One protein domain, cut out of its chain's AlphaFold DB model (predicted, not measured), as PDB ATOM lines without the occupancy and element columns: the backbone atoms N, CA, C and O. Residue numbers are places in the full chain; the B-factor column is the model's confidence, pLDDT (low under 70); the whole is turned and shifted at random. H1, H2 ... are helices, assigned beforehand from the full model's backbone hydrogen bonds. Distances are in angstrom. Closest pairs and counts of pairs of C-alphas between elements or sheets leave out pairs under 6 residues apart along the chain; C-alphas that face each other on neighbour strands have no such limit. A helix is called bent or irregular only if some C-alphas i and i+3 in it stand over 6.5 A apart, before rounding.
ATOM      1  N   MET A 365      -8.070   8.992  -0.291       76.44
ATOM      2  CA  MET A 365      -9.165   8.533   0.566       76.44
ATOM      3  C   MET A 365      -9.821   7.301  -0.060       76.44
ATOM      4  O   MET A 365     -10.545   7.430  -1.044       76.44
ATOM      5  N   GLU A 366      -9.595   6.125   0.519       78.06
ATOM      6  CA  GLU A 366     -10.116   4.856   0.008       78.06
ATOM      7  C   GLU A 366     -10.397   3.882   1.155       78.06
ATOM      8  O   GLU A 366      -9.586   3.734   2.067       78.06
ATOM      9  N   ARG A 367     -11.560   3.225   1.155       80.31
ATOM     10  CA  ARG A 367     -11.951   2.301   2.233       80.31
ATOM     11  C   ARG A 367     -11.368   0.906   1.963       80.31
ATOM     12  O   ARG A 367     -11.435   0.475   0.818       80.31
ATOM     13  N   PRO A 368     -10.824   0.188   2.966       86.62
ATOM     14  CA  PRO A 368     -10.604   0.556   4.373       86.62
ATOM     15  C   PRO A 368      -9.209   1.160   4.654       86.62
ATOM     16  O   PRO A 368      -8.785   1.248   5.808       86.62
ATOM     17  N   TYR A 369      -8.471   1.554   3.617       85.81
ATOM     18  CA  TYR A 369      -7.089   2.027   3.706       85.81
ATOM     19  C   TYR A 369      -6.946   3.370   4.436       85.81
ATOM     20  O   TYR A 369      -6.153   3.470   5.375       85.81
ATOM     21  N   VAL A 370      -7.721   4.383   4.041       85.94
ATOM     22  CA  VAL A 370      -7.772   5.721   4.648       85.94
ATOM     23  C   VAL A 370      -9.201   6.262   4.596       85.94
ATOM     24  O   VAL A 370      -9.782   6.474   3.533       85.94
ATOM     25  N   MET A 371      -9.769   6.523   5.767       85.94
ATOM     26  CA  MET A 371     -11.143   6.967   5.979       85.94
ATOM     27  C   MET A 371     -11.178   8.133   6.964       85.94
ATOM     28  O   MET A 371     -10.284   8.300   7.791       85.94
ATOM     29  N   LEU A 372     -12.228   8.951   6.895       84.31
ATOM     30  CA  LEU A 372     -12.497   9.943   7.933       84.31
ATOM     31  C   LEU A 372     -13.187   9.263   9.113       84.31
ATOM     32  O   LEU A 372     -14.137   8.501   8.925       84.31
ATOM     33  N   LYS A 373     -12.756   9.595  10.331       84.06
ATOM     34  CA  LYS A 373     -13.472   9.190  11.544       84.06
ATOM     35  C   LYS A 373     -14.876   9.794  11.553       84.06
ATOM     36  O   LYS A 373     -15.071  10.936  11.143       84.06
ATOM     37  N   LYS A 374     -15.851   9.074  12.123       78.50
ATOM     38  CA  LYS A 374     -17.242   9.565  12.258       78.50
ATOM     39  C   LYS A 374     -17.331  10.939  12.951       78.50
ATOM     40  O   LYS A 374     -18.134  11.767  12.542       78.50
ATOM     41  N   ASN A 375     -16.448  11.214  13.918       78.88
ATOM     42  CA  ASN A 375     -16.369  12.489  14.650       78.88
ATOM     43  C   ASN A 375     -15.206  13.382  14.173       78.88
ATOM     44  O   ASN A 375     -14.506  13.983  14.986       78.88
ATOM     45  N   TYR A 376     -14.955  13.464  12.862       75.44
ATOM     46  CA  TYR A 376     -13.785  14.176  12.322       75.44
ATOM     47  C   TYR A 376     -13.706  15.663  12.723       75.44
ATOM     48  O   TYR A 376     -12.602  16.181  12.884       75.44
ATOM     49  N   ASN A 377     -14.847  16.336  12.931       72.56
ATOM     50  CA  ASN A 377     -14.908  17.754  13.319       72.56
ATOM     51  C   ASN A 377     -14.271  18.045  14.691       72.56
ATOM     52  O   ASN A 377     -13.832  19.166  14.924       72.56
ATOM     53  N   GLY A 378     -14.195  17.051  15.584       67.19
ATOM     54  CA  GLY A 378     -13.588  17.188  16.914       67.19
ATOM     55  C   GLY A 378     -12.096  16.844  16.976       67.19
ATOM     56  O   GLY A 378     -11.502  16.923  18.048       67.19
ATOM     57  N   HIS A 379     -11.479  16.438  15.861       68.31
ATOM     58  CA  HIS A 379     -10.083  15.997  15.814       68.31
ATOM     59  C   HIS A 379      -9.211  16.948  14.983       68.31
ATOM     60  O   HIS A 379      -9.645  17.491  13.967       68.31
ATOM     61  N   TYR A 380      -7.950  17.128  15.385       64.88
ATOM     62  CA  TYR A 380      -6.987  18.004  14.708       64.88
ATOM     63  C   TYR A 380      -6.022  17.210  13.801       64.88
ATOM     64  O   TYR A 380      -5.625  16.093  14.138       64.88
ATOM     65  N   ALA A 381      -5.656  17.790  12.649       73.94
ATOM     66  CA  ALA A 381      -4.670  17.266  11.688       73.94
ATOM     67  C   ALA A 381      -4.786  15.747  11.387       73.94
ATOM     68  O   ALA A 381      -5.846  15.285  10.959       73.94
ATOM     69  N   ASN A 382      -3.713  14.975  11.616       71.44
ATOM     70  CA  ASN A 382      -3.608  13.542  11.295       71.44
ATOM     71  C   ASN A 382      -4.624  12.673  12.054       71.44
ATOM     72  O   ASN A 382      -5.022  11.617  11.570       71.44
ATOM     73  N   SER A 383      -5.113  13.134  13.212       77.06
ATOM     74  CA  SER A 383      -6.060  12.378  14.045       77.06
ATOM     75  C   SER A 383      -7.463  12.267  13.443       77.06
ATOM     76  O   SER A 383      -8.279  11.504  13.969       77.06
ATOM     77  N   LYS A 384      -7.753  13.014  12.367       82.12
ATOM     78  CA  LYS A 384      -9.022  12.973  11.619       82.12
ATOM     79  C   LYS A 384      -9.191  11.690  10.811       82.12
ATOM     80  O   LYS A 384     -10.323  11.280  10.551       82.12
ATOM     81  N   PHE A 385      -8.075  11.081  10.421       84.50
ATOM     82  CA  PHE A 385      -8.056   9.905   9.571       84.50
ATOM     83  C   PHE A 385      -7.967   8.627  10.407       84.50
ATOM     84  O   PHE A 385      -7.409   8.603  11.506       84.50
ATOM     85  N   GLU A 386      -8.552   7.559   9.890       88.25
ATOM     86  CA  GLU A 386      -8.427   6.200  10.400       88.25
ATOM     87  C   GLU A 386      -8.393   5.225   9.222       88.25
ATOM     88  O   GLU A 386      -8.967   5.504   8.174       88.25
ATOM     89  N   GLY A 387      -7.720   4.091   9.360       88.19
ATOM     90  CA  GLY A 387      -7.669   3.081   8.307       88.19
ATOM     91  C   GLY A 387      -6.419   2.225   8.396       88.19
ATOM     92  O   GLY A 387      -5.524   2.488   9.204       88.19
ATOM     93  N   PHE A 388      -6.353   1.206   7.544       90.31
ATOM     94  CA  PHE A 388      -5.226   0.279   7.499       90.31
ATOM     95  C   PHE A 388      -3.885   0.987   7.267       90.31
ATOM     96  O   PHE A 388      -2.929   0.739   8.000       90.31
ATOM     97  N   CYS A 389      -3.819   1.920   6.311       87.38
ATOM     98  CA  CYS A 389      -2.586   2.654   6.022       87.38
ATOM     99  C   CYS A 389      -2.194   3.584   7.175       87.38
ATOM    100  O   CYS A 389      -1.010   3.744   7.446       87.38
ATOM    101  N   ILE A 390      -3.167   4.165   7.886       88.94
ATOM    102  CA  ILE A 390      -2.907   5.046   9.035       88.94
ATOM    103  C   ILE A 390      -2.314   4.254  10.204       88.94
ATOM    104  O   ILE A 390      -1.315   4.677  10.784       88.94
ATOM    105  N   ASP A 391      -2.879   3.086  10.511       88.25
ATOM    106  CA  ASP A 391      -2.354   2.204  11.556       88.25
ATOM    107  C   ASP A 391      -0.964   1.657  11.198       88.25
ATOM    108  O   ASP A 391      -0.098   1.566  12.067       88.25
ATOM    109  N   LEU A 392      -0.743   1.295   9.930       87.38
ATOM    110  CA  LEU A 392       0.553   0.814   9.451       87.38
ATOM    111  C   LEU A 392       1.626   1.910   9.531       87.38
ATOM    112  O   LEU A 392       2.746   1.636   9.955       87.38
ATOM    113  N   LEU A 393       1.283   3.151   9.168       84.56
ATOM    114  CA  LEU A 393       2.176   4.309   9.281       84.56
ATOM    115  C   LEU A 393       2.494   4.660  10.737       84.56
ATOM    116  O   LEU A 393       3.617   5.062  11.024       84.56
ATOM    117  N   ALA A 394       1.528   4.507  11.647       82.88
ATOM    118  CA  ALA A 394       1.744   4.722  13.076       82.88
ATOM    119  C   ALA A 394       2.724   3.697  13.668       82.88
ATOM    120  O   ALA A 394       3.592   4.063  14.451       82.88
ATOM    121  N   GLU A 395       2.623   2.432  13.255       82.56
ATOM    122  CA  GLU A 395       3.581   1.398  13.659       82.56
ATOM    123  C   GLU A 395       4.970   1.690  13.078       82.56
ATOM    124  O   GLU A 395       5.979   1.679  13.774       82.56
ATOM    125  N   LEU A 396       5.028   1.991  11.777       79.75
ATOM    126  CA  LEU A 396       6.273   2.250  11.058       79.75
ATOM    127  C   LEU A 396       7.011   3.488  11.593       79.75
ATOM    128  O   LEU A 396       8.238   3.489  11.626       79.75
ATOM    129  N   SER A 397       6.294   4.523  12.040       74.06
ATOM    130  CA  SER A 397       6.909   5.711  12.641       74.06
ATOM    131  C   SER A 397       7.428   5.467  14.059       74.06
ATOM    132  O   SER A 397       8.452   6.046  14.420       74.06
ATOM    133  N   ALA A 398       6.775   4.597  14.836       70.00
ATOM    134  CA  ALA A 398       7.233   4.209  16.167       70.00
ATOM    135  C   ALA A 398       8.531   3.384  16.095       70.00
ATOM    136  O   ALA A 398       9.529   3.744  16.719       70.00
ATOM    137  N   ASP A 399       8.556   2.344  15.260       66.50
ATOM    138  CA  ASP A 399       9.699   1.424  15.163       66.50
ATOM    139  C   ASP A 399      10.914   2.042  14.451       66.50
ATOM    140  O   ASP A 399      12.057   1.670  14.716       66.50
ATOM    141  N   LEU A 400      10.707   3.017  13.559       63.06
ATOM    142  CA  LEU A 400      11.813   3.777  12.964       63.06
ATOM    143  C   LEU A 400      12.393   4.842  13.911       63.06
ATOM    144  O   LEU A 400      13.495   5.329  13.641       63.06
ATOM    145  N   ALA A 401      11.689   5.208  14.989       48.66
ATOM    146  CA  ALA A 401      12.156   6.179  15.978       48.66
ATOM    147  C   ALA A 401      13.063   5.546  17.053       48.66
ATOM    148  O   ALA A 401      14.019   6.187  17.493       48.66
ATOM    149  N   ASP A 402      12.828   4.285  17.424       36.94
ATOM    150  CA  ASP A 402      13.649   3.543  18.383       36.94
ATOM    151  C   ASP A 402      14.713   2.704  17.656       36.94
ATOM    152  O   ASP A 402      14.514   1.542  17.315       36.94
ATOM    153  N   GLY A 403      15.892   3.285  17.427       41.97
ATOM    154  CA  GLY A 403      17.046   2.609  16.818       41.97
ATOM    155  C   GLY A 403      17.675   1.488  17.667       41.97
ATOM    156  O   GLY A 403      18.879   1.525  17.916       41.97
ATOM    157  N   LYS A 404      16.906   0.489  18.119       32.47
ATOM    158  CA  LYS A 404      17.393  -0.673  18.883       32.47
ATOM    159  C   LYS A 404      17.148  -1.981  18.131       32.47
ATOM    160  O   LYS A 404      16.016  -2.407  17.934       32.47
ATOM    161  N   MET A 652      -2.315  -9.187  10.750       84.31
ATOM    162  CA  MET A 652      -3.078  -8.781  11.932       84.31
ATOM    163  C   MET A 652      -3.809  -7.449  11.710       84.31
ATOM    164  O   MET A 652      -4.981  -7.296  12.061       84.31
ATOM    165  N   LYS A 653      -3.134  -6.457  11.111       86.81
ATOM    166  CA  LYS A 653      -3.758  -5.172  10.770       86.81
ATOM    167  C   LYS A 653      -4.784  -5.352   9.646       86.81
ATOM    168  O   LYS A 653      -5.835  -4.715   9.699       86.81
ATOM    169  N   LYS A 654      -4.530  -6.224   8.662       87.19
ATOM    170  CA  LYS A 654      -5.502  -6.567   7.614       87.19
ATOM    171  C   LYS A 654      -6.759  -7.161   8.248       87.19
ATOM    172  O   LYS A 654      -7.850  -6.651   8.028       87.19
ATOM    173  N   GLU A 655      -6.619  -8.150   9.122       84.19
ATOM    174  CA  GLU A 655      -7.743  -8.762   9.828       84.19
ATOM    175  C   GLU A 655      -8.527  -7.736  10.659       84.19
ATOM    176  O   GLU A 655      -9.758  -7.695  10.600       84.19
ATOM    177  N   LYS A 656      -7.833  -6.827  11.354       84.88
ATOM    178  CA  LYS A 656      -8.471  -5.723  12.085       84.88
ATOM    179  C   LYS A 656      -9.391  -4.887  11.186       84.88
ATOM    180  O   LYS A 656     -10.535  -4.619  11.550       84.88
ATOM    181  N   TRP A 657      -8.908  -4.467  10.020       85.50
ATOM    182  CA  TRP A 657      -9.638  -3.531   9.158       85.50
ATOM    183  C   TRP A 657     -10.647  -4.194   8.217       85.50
ATOM    184  O   TRP A 657     -11.665  -3.578   7.914       85.50
ATOM    185  N   TRP A 658     -10.414  -5.443   7.811       82.81
ATOM    186  CA  TRP A 658     -11.328  -6.204   6.956       82.81
ATOM    187  C   TRP A 658     -12.380  -6.997   7.746       82.81
ATOM    188  O   TRP A 658     -13.472  -7.209   7.230       82.81
ATOM    189  N   ARG A 659     -12.109  -7.412   8.996       70.44
ATOM    190  CA  ARG A 659     -13.056  -8.205   9.813       70.44
ATOM    191  C   ARG A 659     -13.586  -7.490  11.061       70.44
ATOM    192  O   ARG A 659     -14.732  -7.719  11.440       70.44
ATOM    193  N   SER A 660     -12.797  -6.638  11.727       56.94
ATOM    194  CA  SER A 660     -13.092  -6.210  13.114       56.94
ATOM    195  C   SER A 660     -13.961  -4.954  13.276       56.94
ATOM    196  O   SER A 660     -14.357  -4.642  14.400       56.94
ATOM    197  N   LYS A 661     -14.297  -4.224  12.207       50.62
ATOM    198  CA  LYS A 661     -15.224  -3.080  12.282       50.62
ATOM    199  C   LYS A 661     -16.440  -3.312  11.389       50.62
ATOM    200  O   LYS A 661     -16.513  -2.819  10.273       50.62
ATOM    201  N   GLY A 662     -17.412  -4.042  11.933       50.47
ATOM    202  CA  GLY A 662     -18.736  -4.180  11.331       50.47
ATOM    203  C   GLY A 662     -18.825  -5.276  10.279       50.47
ATOM    204  O   GLY A 662     -19.283  -5.010   9.175       50.47
ATOM    205  N   ALA A 663     -18.460  -6.510  10.633       46.69
ATOM    206  CA  ALA A 663     -18.989  -7.685   9.949       46.69
ATOM    207  C   ALA A 663     -20.518  -7.730  10.165       46.69
ATOM    208  O   ALA A 663     -21.033  -8.430  11.039       46.69
ATOM    209  N   ALA A 664     -21.248  -6.920   9.394       50.75
ATOM    210  CA  ALA A 664     -22.706  -6.940   9.322       50.75
ATOM    211  C   ALA A 664     -23.206  -8.284   8.766       50.75
ATOM    212  O   ALA A 664     -24.341  -8.675   9.017       50.75
ATOM    213  N   CYS A 665     -22.329  -9.045   8.110       50.22
ATOM    214  CA  CYS A 665     -22.547 -10.436   7.738       50.22
ATOM    215  C   CYS A 665     -22.103 -11.401   8.860       50.22
ATOM    216  O   CYS A 665     -21.388 -12.366   8.615       50.22
ATOM    217  N   THR A 666     -22.492 -11.151  10.115       43.91
ATOM    218  CA  THR A 666     -22.415 -12.160  11.185       43.91
ATOM    219  C   THR A 666     -23.759 -12.872  11.297       43.91
ATOM    220  O   THR A 666     -24.630 -12.502  12.070       43.91
ATOM    221  N   GLY A 667     -23.929 -13.933  10.507       41.88
ATOM    222  CA  GLY A 667     -24.699 -15.094  10.947       41.88
ATOM    223  C   GLY A 667     -26.195 -14.911  11.241       41.88
ATOM    224  O   GLY A 667     -26.653 -15.293  12.311       41.88
ATOM    225  N   THR A 668     -26.983 -14.564  10.226       36.56
ATOM    226  CA  THR A 668     -27.958 -15.551   9.720       36.56
ATOM    227  C   THR A 668     -27.542 -15.940   8.311       36.56
ATOM    228  O   THR A 668     -28.183 -15.540   7.347       36.56
TER     229      THR A 668
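AT A GLANCE: This is residues 365 to 404 and 652 to 668 of the 754 residues of an uncharacterized protein of Angiostrongylus costaricensis (UniProt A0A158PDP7). The longest helix, H2, and the shorter H3 run opposite ways in a staggered pair, meeting at the first residues of H2, while a loop that holds the tiny helix H1 lies on the other side of that meeting place from H3. The rest of H2 sticks out one way with residues 393 to 404 and the tail of residues 662 to 668 the other way, and these two ends make the length. The 57 printed residues hold three named helices, in the order H1, H2, H3, and no named strand; the class is all helix, though under half of the residues are in named elements. The whole is loose, with a radius of gyration of the C-alphas of 13.9 A, and only just flat, spanning 49 by 30 by 17 A.

HOW THE PARTS SIT: Start at H2, residues 388 to 401, which touches H3, residues 652 to 659, with residues 388 to 392 alone. Their closest C-alphas, those of Phe 388 and Trp 657, are 6.1 A apart. They run opposite ways at a shallow tilt of 16 degrees. H1, residues 381 to 384, is apart from both. Look before and after H1 for a short antiparallel pairing of residues 371 to 372 with residues 385 to 386. In H2 and H3 every O i to N i+4 pair is within hydrogen-bond range; H1 is too short for such a pair.

IN THESE COORDINATES: Find C-alpha 388 at (-5.226, 0.279, 7.499); from there H2 runs 20.2 A to C-alpha 401 at (12.156, 6.179, 15.978). H3 runs 10.2 A and ends at C-alpha 659 at (-13.056, -8.205, 9.813). H1 is neither bent nor irregular, but only just: C-alphas 381 and 384 are 6.1 A apart.

THE WHOLE: The farthest C-alphas, those of Gly 403 and Thr 668, are 49.0 A apart. Residues 405 to 651 are cut out, and C-alphas 404 and 652 stand 23.1 A apart across the cut. The link from H1 to H2 is tight. Mean pLDDT of the printed part is 72.3; look for values under 70 at residues 378 to 380, 399 to 404 and 660 to 668.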